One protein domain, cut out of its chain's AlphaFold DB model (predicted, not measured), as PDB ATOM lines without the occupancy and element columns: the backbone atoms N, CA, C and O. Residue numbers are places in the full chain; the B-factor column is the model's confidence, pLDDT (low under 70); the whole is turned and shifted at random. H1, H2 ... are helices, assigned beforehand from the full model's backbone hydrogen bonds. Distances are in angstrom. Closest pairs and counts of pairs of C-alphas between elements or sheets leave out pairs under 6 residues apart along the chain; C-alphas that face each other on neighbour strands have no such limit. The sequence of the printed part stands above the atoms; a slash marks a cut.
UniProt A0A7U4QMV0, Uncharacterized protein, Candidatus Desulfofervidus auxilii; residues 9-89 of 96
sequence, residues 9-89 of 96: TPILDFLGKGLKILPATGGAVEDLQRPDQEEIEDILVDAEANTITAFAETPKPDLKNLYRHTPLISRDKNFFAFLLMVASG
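AT A GLANCE: This is residues 9 to 89 of the 96 residues of an uncharacterized protein of Candidatus Desulfofervidus auxilii (UniProt A0A7U4QMV0). The printed part is a wide open loop round an empty middle: H1 at one end, H2 and H3 one after the other along one side, then a long stretch without a named element that turns back to H4. It has 81 residues with four named helices, H1 to H4 in chain order, and no named strand; the class is all helix, though under half of the residues, 39, are in named elements. The whole is extended, with a radius of gyration of the C-alphas of 21.1 A, and elongated, spanning 54 by 35 by 33 A.

IN THESE COORDINATES: H1, residues 9 to 18, begins at C-alpha 9 (-44.171, 65.125, -34.940) and is 14.4 A long. H2 is residues 27 to 33. H3, residues 37 to 49, is the longest, 18.4 A. H4, residues 79 to 87, is 12.2 A long and ends at C-alpha 87 (-14.056, 55.201, -27.377).

HOW THE PARTS SIT: The four helices are apart from one another, with no C-alpha of one within 8 A of another. In H1, H2 and H4 every O i to N i+4 pair is within hydrogen-bond range; in H3, 8 of 9 are.

THE WHOLE: The C-alphas of Pro 10 and Glu 48 are the two farthest apart, 55.8 A. The printed part has no cut. The link from H3 to H4, residues 50 to 78, is long. The mean pLDDT of the printed part is 70.2; residues 20 to 33, 46 to 53, 68 and 74 to 89 are under 70.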
ATOM      1  N   THR A   9     -44.097  64.460 -33.630       85.38
ATOM      2  CA  THR A   9     -44.171  65.125 -34.940       85.38
ATOM      3  C   THR A   9     -43.540  66.526 -34.964       85.38
ATOM      4  O   THR A   9     -42.689  66.757 -35.818       85.38
ATOM      5  N   PRO A  10     -43.830  67.448 -34.022       87.44
ATOM      6  CA  PRO A  10     -43.223  68.784 -34.054       87.44
ATOM      7  C   PRO A  10     -41.707  68.774 -33.805       87.44
ATOM      8  O   PRO A  10     -40.991  69.635 -34.314       87.44
ATOM      9  N   ILE A  11     -41.200  67.792 -33.053       85.00
ATOM     10  CA  ILE A  11     -39.762  67.627 -32.801       85.00
ATOM     11  C   ILE A  11     -39.067  67.131 -34.073       85.00
ATOM     12  O   ILE A  11     -38.004  67.635 -34.429       85.00
ATOM     13  N   LEU A  12     -39.684  66.186 -34.785       80.44
ATOM     14  CA  LEU A  12     -39.190  65.690 -36.069       80.44
ATOM     15  C   LEU A  12     -39.191  66.788 -37.140       80.44
ATOM     16  O   LEU A  12     -38.212  66.913 -37.868       80.44
ATOM     17  N   ASP A  13     -40.225  67.632 -37.183       83.06
ATOM     18  CA  ASP A  13     -40.290  68.775 -38.102       83.06
ATOM     19  C   ASP A  13     -39.214  69.826 -37.806       83.06
ATOM     20  O   ASP A  13     -38.654  70.432 -38.722       83.06
ATOM     21  N   PHE A  14     -38.910  70.061 -36.527       85.06
ATOM     22  CA  PHE A  14     -37.837  70.966 -36.118       85.06
ATOM     23  C   PHE A  14     -36.458  70.406 -36.489       85.06
ATOM     24  O   PHE A  14     -35.641  71.107 -37.090       85.06
ATOM     25  N   LEU A  15     -36.222  69.125 -36.197       80.00
ATOM     26  CA  LEU A  15     -34.988  68.430 -36.555       80.00
ATOM     27  C   LEU A  15     -34.801  68.367 -38.074       80.00
ATOM     28  O   LEU A  15     -33.713  68.658 -38.552       80.00
ATOM     29  N   GLY A  16     -35.852  68.081 -38.844       75.44
ATOM     30  CA  GLY A  16     -35.795  68.036 -40.307       75.44
ATOM     31  C   GLY A  16     -35.445  69.379 -40.957       75.44
ATOM     32  O   GLY A  16     -34.849  69.400 -42.029       75.44
ATOM     33  N   LYS A  17     -35.761  70.504 -40.301       81.50
ATOM     34  CA  LYS A  17     -35.392  71.852 -40.769       81.50
ATOM     35  C   LYS A  17     -33.963  72.254 -40.393       81.50
ATOM     36  O   LYS A  17     -33.363  73.057 -41.101       81.50
ATOM     37  N   GLY A  18     -33.437  71.744 -39.276       73.94
ATOM     38  CA  GLY A  18     -32.118  72.114 -38.745       73.94
ATOM     39  C   GLY A  18     -30.993  71.128 -39.067       73.94
ATOM     40  O   GLY A  18     -29.822  71.509 -39.080       73.94
ATOM     41  N   LEU A  19     -31.319  69.864 -39.336       70.50
ATOM     42  CA  LEU A  19     -30.339  68.841 -39.671       70.50
ATOM     43  C   LEU A  19     -29.969  68.953 -41.146       70.50
ATOM     44  O   LEU A  19     -30.688  68.503 -42.036       70.50
ATOM     45  N   LYS A  20     -28.776  69.485 -41.401       63.78
ATOM     46  CA  LYS A  20     -28.063  69.205 -42.642       63.78
ATOM     47  C   LYS A  20     -27.614  67.747 -42.571       63.78
ATOM     48  O   LYS A  20     -26.524  67.462 -42.079       63.78
ATOM     49  N   ILE A  21     -28.481  66.823 -42.992       62.62
ATOM     50  CA  ILE A  21     -28.095  65.427 -43.207       62.62
ATOM     51  C   ILE A  21     -27.035  65.481 -44.298       62.62
ATOM     52  O   ILE A  21     -27.344  65.694 -45.471       62.62
ATOM     53  N   LEU A  22     -25.771  65.392 -43.893       57.00
ATOM     54  CA  LEU A  22     -24.713  65.136 -44.846       57.00
ATOM     55  C   LEU A  22     -25.066  63.781 -45.449       57.00
ATOM     56  O   LEU A  22     -25.273  62.831 -44.685       57.00
ATOM     57  N   PRO A  23     -25.242  63.693 -46.775       55.78
ATOM     58  CA  PRO A  23     -25.458  62.400 -47.384       55.78
ATOM     59  C   PRO A  23     -24.324  61.491 -46.908       55.78
ATOM     60  O   PRO A  23     -23.177  61.932 -46.796       55.78
ATOM     61  N   ALA A  24     -24.640  60.237 -46.590       57.72
ATOM     62  CA  ALA A  24     -23.633  59.197 -46.407       57.72
ATOM     63  C   ALA A  24     -22.998  58.880 -47.778       57.72
ATOM     64  O   ALA A  24     -23.045  57.764 -48.270       57.72
ATOM     65  N   THR A  25     -22.504  59.914 -48.455       54.53
ATOM     66  CA  THR A  25     -21.829  59.884 -49.740       54.53
ATOM     67  C   THR A  25     -20.480  60.530 -49.501       54.53
ATOM     68  O   THR A  25     -20.381  61.726 -49.215       54.53
ATOM     69  N   GLY A  26     -19.457  59.701 -49.561       60.81
ATOM     70  CA  GLY A  26     -18.071  60.046 -49.315       60.81
ATOM     71  C   GLY A  26     -17.271  58.760 -49.177       60.81
ATOM     72  O   GLY A  26     -17.847  57.733 -48.815       60.81
ATOM     73  N   GLY A  27     -15.965  58.836 -49.455       57.91
ATOM     74  CA  GLY A  27     -15.063  57.685 -49.589       57.91
ATOM     75  C   GLY A  27     -15.188  56.632 -48.488       57.91
ATOM     76  O   GLY A  27     -15.111  55.460 -48.790       57.91
ATOM     77  N   ALA A  28     -15.552  57.004 -47.257       64.06
ATOM     78  CA  ALA A  28     -15.800  56.045 -46.179       64.06
ATOM     79  C   ALA A  28     -16.919  55.016 -46.467       64.06
ATOM     80  O   ALA A  28     -16.843  53.900 -45.974       64.06
ATOM     81  N   VAL A  29     -17.962  55.355 -47.236       64.38
ATOM     82  CA  VAL A  29     -18.995  54.380 -47.643       64.38
ATOM     83  C   VAL A  29     -18.521  53.544 -48.827       64.38
ATOM     84  O   VAL A  29     -18.821  52.359 -48.876       64.38
ATOM     85  N   GLU A  30     -17.766  54.134 -49.754       64.50
ATOM     86  CA  GLU A  30     -17.184  53.418 -50.898       64.50
ATOM     87  C   GLU A  30     -16.102  52.426 -50.446       64.50
ATOM     88  O   GLU A  30     -16.069  51.298 -50.926       64.50
ATOM     89  N   ASP A  31     -15.284  52.811 -49.467       64.62
ATOM     90  CA  ASP A  31     -14.261  51.982 -48.831       64.62
ATOM     91  C   ASP A  31     -14.894  50.821 -48.054       64.62
ATOM     92  O   ASP A  31     -14.367  49.718 -48.082       64.62
ATOM     93  N   LEU A  32     -16.054  51.035 -47.418       68.19
ATOM     94  CA  LEU A  32     -16.820  49.966 -46.760       68.19
ATOM     95  C   LEU A  32     -17.616  49.091 -47.740       68.19
ATOM     96  O   LEU A  32     -18.073  48.017 -47.362       68.19
ATOM     97  N   GLN A  33     -17.842  49.558 -48.969       69.94
ATOM     98  CA  GLN A  33     -18.492  48.786 -50.034       69.94
ATOM     99  C   GLN A  33     -17.490  48.035 -50.910       69.94
ATOM    100  O   GLN A  33     -17.895  47.211 -51.734       69.94
ATOM    101  N   ARG A  34     -16.198  48.334 -50.768       80.12
ATOM    102  CA  ARG A  34     -15.132  47.654 -51.482       80.12
ATOM    103  C   ARG A  34     -14.621  46.502 -50.615       80.12
ATOM    104  O   ARG A  34     -14.176  46.772 -49.504       80.12
ATOM    105  N   PRO A  35     -14.636  45.259 -51.122       74.56
ATOM    106  CA  PRO A  35     -14.078  44.141 -50.381       74.56
ATOM    107  C   PRO A  35     -12.584  44.373 -50.174       74.56
ATOM    108  O   PRO A  35     -11.884  44.854 -51.081       74.56
ATOM    109  N   ASP A  36     -12.111  44.075 -48.972       83.00
ATOM    110  CA  ASP A  36     -10.687  44.095 -48.685       83.00
ATOM    111  C   ASP A  36      -9.991  42.881 -49.321       83.00
ATOM    112  O   ASP A  36     -10.600  42.046 -49.992       83.00
ATOM    113  N   GLN A  37      -8.667  42.827 -49.208       80.38
ATOM    114  CA  GLN A  37      -7.899  41.782 -49.874       80.38
ATOM    115  C   GLN A  37      -8.213  40.383 -49.318       80.38
ATOM    116  O   GLN A  37      -8.242  39.431 -50.092       80.38
ATOM    117  N   GLU A  38      -8.478  40.277 -48.016       81.56
ATOM    118  CA  GLU A  38      -8.831  39.015 -47.359       81.56
ATOM    119  C   GLU A  38     -10.189  38.514 -47.875       81.56
ATOM    120  O   GLU A  38     -10.297  37.372 -48.314       81.56
ATOM    121  N   GLU A  39     -11.184  39.398 -47.984       78.75
ATOM    122  CA  GLU A  39     -12.500  39.074 -48.541       78.75
ATOM    123  C   GLU A  39     -12.433  38.671 -50.028       78.75
ATOM    124  O   GLU A  39     -13.145  37.766 -50.467       78.75
ATOM    125  N   ILE A  40     -11.555  39.291 -50.828       83.44
ATOM    126  CA  ILE A  40     -11.336  38.899 -52.233       83.44
ATOM    127  C   ILE A  40     -10.718  37.498 -52.331       83.44
ATOM    128  O   ILE A  40     -11.108  36.720 -53.208       83.44
ATOM    129  N   GLU A  41      -9.744  37.189 -51.475       81.25
ATOM    130  CA  GLU A  41      -9.089  35.880 -51.428       81.25
ATOM    131  C   GLU A  41     -10.089  34.788 -51.018       81.25
ATOM    132  O   GLU A  41     -10.177  33.766 -51.703       81.25
ATOM    133  N   ASP A  42     -10.921  35.051 -50.008       77.81
ATOM    134  CA  ASP A  42     -11.994  34.152 -49.574       77.81
ATOM    135  C   ASP A  42     -13.016  33.900 -50.689       77.81
ATOM    136  O   ASP A  42     -13.332  32.749 -50.990       77.81
ATOM    137  N   ILE A  43     -13.479  34.949 -51.385       75.12
ATOM    138  CA  ILE A  43     -14.402  34.804 -52.524       75.12
ATOM    139  C   ILE A  43     -13.779  33.952 -53.634       75.12
ATOM    140  O   ILE A  43     -14.478  33.149 -54.255       75.12
ATOM    141  N   LEU A  44     -12.484  34.119 -53.916       74.06
ATOM    142  CA  LEU A  44     -11.801  33.370 -54.970       74.06
ATOM    143  C   LEU A  44     -11.664  31.882 -54.611       74.06
ATOM    144  O   LEU A  44     -11.884  31.027 -55.471       74.06
ATOM    145  N   VAL A  45     -11.344  31.579 -53.351       72.12
ATOM    146  CA  VAL A  45     -11.257  30.207 -52.828       72.12
ATOM    147  C   VAL A  45     -12.641  29.548 -52.789       72.12
ATOM    148  O   VAL A  45     -12.805  28.417 -53.255       72.12
ATOM    149  N   ASP A  46     -13.662  30.264 -52.316       67.19
ATOM    150  CA  ASP A  46     -15.033  29.756 -52.225       67.19
ATOM    151  C   ASP A  46     -15.710  29.600 -53.595       67.19
ATOM    152  O   ASP A  46     -16.523  28.687 -53.786       67.19
ATOM    153  N   ALA A  47     -15.358  30.434 -54.582       64.44
ATOM    154  CA  ALA A  47     -15.858  30.318 -55.953       64.44
ATOM    155  C   ALA A  47     -15.479  28.975 -56.596       64.44
ATOM    156  O   ALA A  47     -16.273  28.399 -57.346       64.44
ATOM    157  N   GLU A  48     -14.289  28.461 -56.285       62.12
ATOM    158  CA  GLU A  48     -13.842  27.137 -56.718       62.12
ATOM    159  C   GLU A  48     -14.468  26.026 -55.862       62.12
ATOM    160  O   GLU A  48     -14.780  24.943 -56.366       62.12
ATOM    161  N   ALA A  49     -14.710  26.308 -54.577       66.56
ATOM    162  CA  ALA A  49     -15.221  25.337 -53.626       66.56
ATOM    163  C   ALA A  49     -16.713  25.022 -53.792       66.56
ATOM    164  O   ALA A  49     -17.064  23.896 -53.454       66.56
ATOM    165  N   ASN A  50     -17.553  25.965 -54.269       59.97
ATOM    166  CA  ASN A  50     -18.997  25.951 -54.644       59.97
ATOM    167  C   ASN A  50     -19.951  24.912 -53.988       59.97
ATOM    168  O   ASN A  50     -21.056  24.640 -54.462       59.97
ATOM    169  N   THR A  51     -19.537  24.309 -52.881       62.91
ATOM    170  CA  THR A  51     -20.154  23.166 -52.224       62.91
ATOM    171  C   THR A  51     -19.922  23.332 -50.734       62.91
ATOM    172  O   THR A  51     -18.854  23.041 -50.202       62.91
ATOM    173  N   ILE A  52     -20.959  23.792 -50.039       63.19
ATOM    174  CA  ILE A  52     -20.963  23.846 -48.579       63.19
ATOM    175  C   ILE A  52     -21.009  22.400 -48.071       63.19
ATOM    176  O   ILE A  52     -22.051  21.742 -48.124       63.19
ATOM    177  N   THR A  53     -19.870  21.878 -47.615       68.19
ATOM    178  CA  THR A  53     -19.730  20.470 -47.203       68.19
ATOM    179  C   THR A  53     -20.390  20.190 -45.852       68.19
ATOM    180  O   THR A  53     -20.983  19.128 -45.656       68.19
ATOM    181  N   ALA A  54     -20.358  21.151 -44.927       70.88
ATOM    182  CA  ALA A  54     -20.996  21.057 -43.619       70.88
ATOM    183  C   ALA A  54     -21.228  22.449 -43.011       70.88
ATOM    184  O   ALA A  54     -20.573  23.414 -43.387       70.88
ATOM    185  N   PHE A  55     -22.146  22.540 -42.048       76.00
ATOM    186  CA  PHE A  55     -22.343  23.738 -41.228       76.00
ATOM    187  C   PHE A  55     -21.873  23.444 -39.805       76.00
ATOM    188  O   PHE A  55     -22.161  22.368 -39.280       76.00
ATOM    189  N   ALA A  56     -21.185  24.401 -39.182       77.19
ATOM    190  CA  ALA A  56     -20.719  24.291 -37.798       77.19
ATOM    191  C   ALA A  56     -21.827  24.565 -36.757       77.19
ATOM    192  O   ALA A  56     -21.675  24.254 -35.577       77.19
ATOM    193  N   GLU A  57     -22.952  25.144 -37.179       73.12
ATOM    194  CA  GLU A  57     -24.079  25.466 -36.305       73.12
ATOM    195  C   GLU A  57     -24.905  24.224 -35.936       73.12
ATOM    196  O   GLU A  57     -25.212  23.376 -36.778       73.12
ATOM    197  N   THR A  58     -25.322  24.143 -34.668       76.69
ATOM    198  CA  THR A  58     -26.275  23.135 -34.182       76.69
ATOM    199  C   THR A  58     -27.515  23.835 -33.611       76.69
ATOM    200  O   THR A  58     -27.389  24.573 -32.635       76.69
ATOM    201  N   PRO A  59     -28.725  23.604 -34.157       77.62
ATOM    202  CA  PRO A  59     -29.032  22.738 -35.298       77.62
ATOM    203  C   PRO A  59     -28.557  23.336 -36.632       77.62
ATOM    204  O   PRO A  59     -28.460  24.554 -36.758       77.62
ATOM    205  N   LYS A  60     -28.329  22.469 -37.630       79.44
ATOM    206  CA  LYS A  60     -27.965  22.880 -38.994       79.44
ATOM    207  C   LYS A  60     -28.973  23.925 -39.509       79.44
ATOM    208  O   LYS A  60     -30.181  23.692 -39.374       79.44
ATOM    209  N   PRO A  61     -28.513  25.051 -40.078       75.88
ATOM    210  CA  PRO A  61     -29.397  26.098 -40.566       75.88
ATOM    211  C   PRO A  61     -30.304  25.554 -41.676       75.88
ATOM    212  O   PRO A  61     -29.870  24.821 -42.564       75.88
ATOM    213  N   ASP A  62     -31.585  25.906 -41.597       76.62
ATOM    214  CA  ASP A  62     -32.606  25.600 -42.599       76.62
ATOM    215  C   ASP A  62     -33.020  26.909 -43.274       76.62
ATOM    216  O   ASP A  62     -33.307  27.896 -42.593       76.62
ATOM    217  N   LEU A  63     -33.100  26.910 -44.608       74.88
ATOM    218  CA  LEU A  63     -33.527  28.059 -45.410       74.88
ATOM    219  C   LEU A  63     -34.915  28.568 -44.999       74.88
ATOM    220  O   LEU A  63     -35.188  29.763 -45.074       74.88
ATOM    221  N   LYS A  64     -35.789  27.676 -44.516       77.62
ATOM    222  CA  LYS A  64     -37.130  28.041 -44.033       77.62
ATOM    223  C   LYS A  64     -37.120  28.753 -42.677       77.62
ATOM    224  O   LYS A  64     -38.145  29.296 -42.277       77.62
ATOM    225  N   ASN A  65     -35.993  28.741 -41.966       70.19
ATOM    226  CA  ASN A  65     -35.845  29.271 -40.611       70.19
ATOM    227  C   ASN A  65     -34.583  30.142 -40.463       70.19
ATOM    228  O   ASN A  65     -33.987  30.202 -39.384       70.19
ATOM    229  N   LEU A  66     -34.167  30.794 -41.556       72.69
ATOM    230  CA  LEU A  66     -33.025  31.711 -41.567       72.69
ATOM    231  C   LEU A  66     -33.306  32.952 -40.705       72.69
ATOM    232  O   LEU A  66     -32.469  33.391 -39.922       72.69
ATOM    233  N   TYR A  67     -34.521  33.491 -40.821       72.31
ATOM    234  CA  TYR A  67     -34.954  34.673 -40.085       72.31
ATOM    235  C   TYR A  67     -35.729  34.265 -38.836       72.31
ATOM    236  O   TYR A  67     -36.931  34.005 -38.881       72.31
ATOM    237  N   ARG A  68     -35.027  34.221 -37.702       68.88
ATOM    238  CA  ARG A  68     -35.645  34.026 -36.388       68.88
ATOM    239  C   ARG A  68     -35.999  35.371 -35.778       68.88
ATOM    240  O   ARG A  68     -35.262  36.344 -35.917       68.88
ATOM    241  N   HIS A  69     -37.112  35.411 -35.054       74.69
ATOM    242  CA  HIS A  69     -37.424  36.563 -34.224       74.69
ATOM    243  C   HIS A  69     -36.341  36.722 -33.157       74.69
ATOM    244  O   HIS A  69     -36.238  35.907 -32.240       74.69
ATOM    245  N   THR A  70     -35.538  37.776 -33.281       75.00
ATOM    246  CA  THR A  70     -34.589  38.160 -32.243       75.00
ATOM    247  C   THR A  70     -35.385  38.551 -30.999       75.00
ATOM    248  O   THR A  70     -36.224  39.455 -31.087       75.00
ATOM    249  N   PRO A  71     -35.177  37.889 -29.847       78.62
ATOM    250  CA  PRO A  71     -35.850  38.281 -28.622       78.62
ATOM    251  C   PRO A  71     -35.519  39.741 -28.305       78.62
ATOM    252  O   PRO A  71     -34.391  40.196 -28.506       78.62
ATOM    253  N   LEU A  72     -36.512  40.485 -27.818       75.19
ATOM    254  CA  LEU A  72     -36.317  41.861 -27.375       75.19
ATOM    255  C   LEU A  72     -35.431  41.849 -26.127       75.19
ATOM    256  O   LEU A  72     -35.905  41.662 -25.009       75.19
ATOM    257  N   ILE A  73     -34.129  42.025 -26.328       73.88
ATOM    258  CA  ILE A  73     -33.180  42.202 -25.235       73.88
ATOM    259  C   ILE A  73     -33.349  43.633 -24.723       73.88
ATOM    260  O   ILE A  73     -33.095  44.599 -25.448       73.88
ATOM    261  N   SER A  74     -33.798  43.768 -23.474       67.75
ATOM    262  CA  SER A  74     -33.816  45.057 -22.781       67.75
ATOM    263  C   SER A  74     -32.385  45.574 -22.689       67.75
ATOM    264  O   SER A  74     -31.525  44.935 -22.087       67.75
ATOM    265  N   ARG A  75     -32.113  46.722 -23.311       63.94
ATOM    266  CA  ARG A  75     -30.811  47.376 -23.196       63.94
ATOM    267  C   ARG A  75     -30.750  48.079 -21.847       63.94
ATOM    268  O   ARG A  75     -31.545  48.990 -21.604       63.94
ATOM    269  N   ASP A  76     -29.788  47.716 -21.004       67.88
ATOM    270  CA  ASP A  76     -29.420  48.582 -19.888       67.88
ATOM    271  C   ASP A  76     -28.975  49.927 -20.459       67.88
ATOM    272  O   ASP A  76     -28.108  50.005 -21.335       67.88
ATOM    273  N   LYS A  77     -29.623  50.996 -19.987       61.53
ATOM    274  CA  LYS A  77     -29.599  52.341 -20.589       61.53
ATOM    275  C   LYS A  77     -28.199  52.965 -20.703       61.53
ATOM    276  O   LYS A  77     -28.050  53.989 -21.359       61.53
ATOM    277  N   ASN A  78     -27.177  52.332 -20.126       62.59
ATOM    278  CA  ASN A  78     -25.844  52.897 -19.965       62.59
ATOM    279  C   ASN A  78     -24.743  52.179 -20.761       62.59
ATOM    280  O   ASN A  78     -23.630  52.692 -20.808       62.59
ATOM    281  N   PHE A  79     -25.008  51.039 -21.414       62.97
ATOM    282  CA  PHE A  79     -23.930  50.298 -22.093       62.97
ATOM    283  C   PHE A  79     -23.407  51.028 -23.340       62.97
ATOM    284  O   PHE A  79     -22.208  51.068 -23.596       62.97
ATOM    285  N   PHE A  80     -24.300  51.681 -24.090       61.78
ATOM    286  CA  PHE A  80     -23.909  52.462 -25.267       61.78
ATOM    287  C   PHE A  80     -23.149  53.738 -24.880       61.78
ATOM    288  O   PHE A  80     -22.165  54.090 -25.520       61.78
ATOM    289  N   ALA A  81     -23.556  54.392 -23.787       60.94
ATOM    290  CA  ALA A  81     -22.834  55.535 -23.233       60.94
ATOM    291  C   ALA A  81     -21.447  55.126 -22.714       60.94
ATOM    292  O   ALA A  81     -20.478  55.831 -22.968       60.94
ATOM    293  N   PHE A  82     -21.334  53.965 -22.060       60.97
ATOM    294  CA  PHE A  82     -20.052  53.402 -21.641       60.97
ATOM    295  C   PHE A  82     -19.125  53.147 -22.836       60.97
ATOM    296  O   PHE A  82     -17.994  53.619 -22.829       60.97
ATOM    297  N   LEU A  83     -19.609  52.486 -23.894       61.22
ATOM    298  CA  LEU A  83     -18.823  52.251 -25.111       61.22
ATOM    299  C   LEU A  83     -18.359  53.555 -25.771       61.22
ATOM    300  O   LEU A  83     -17.196  53.665 -26.146       61.22
ATOM    301  N   LEU A  84     -19.237  54.558 -25.866       63.41
ATOM    302  CA  LEU A  84     -18.876  55.874 -26.396       63.41
ATOM    303  C   LEU A  84     -17.836  56.586 -25.520       63.41
ATOM    304  O   LEU A  84     -16.932  57.216 -26.054       63.41
ATOM    305  N   MET A  85     -17.936  56.457 -24.196       55.53
ATOM    306  CA  MET A  85     -17.034  57.086 -23.227       55.53
ATOM    307  C   MET A  85     -15.657  56.401 -23.158       55.53
ATOM    308  O   MET A  85     -14.642  57.063 -22.928       55.53
ATOM    309  N   VAL A  86     -15.606  55.083 -23.396       57.31
ATOM    310  CA  VAL A  86     -14.365  54.329 -23.643       57.31
ATOM    311  C   VAL A  86     -13.741  54.780 -24.966       57.31
ATOM    312  O   VAL A  86     -12.563  55.124 -24.998       57.31
ATOM    313  N   ALA A  87     -14.530  54.827 -26.044       59.31
ATOM    314  CA  ALA A  87     -14.056  55.201 -27.377       59.31
ATOM    315  C   ALA A  87     -13.570  56.659 -27.454       59.31
ATOM    316  O   ALA A  87     -12.648  56.960 -28.207       59.31
ATOM    317  N   SER A  88     -14.142  57.561 -26.650       59.38
ATOM    318  CA  SER A  88     -13.716  58.961 -26.545       59.38
ATOM    319  C   SER A  88     -12.511  59.182 -25.621       59.38
ATOM    320  O   SER A  88     -12.129  60.329 -25.387       59.38
ATOM    321  N   GLY A  89     -11.926  58.119 -25.048       55.56
ATOM    322  CA  GLY A  89     -10.773  58.202 -24.141       55.56
ATOM    323  C   GLY A  89     -11.058  58.912 -22.811       55.56
ATOM    324  O   GLY A  89     -10.137  59.216 -22.054       55.56
TER     325      GLY A  89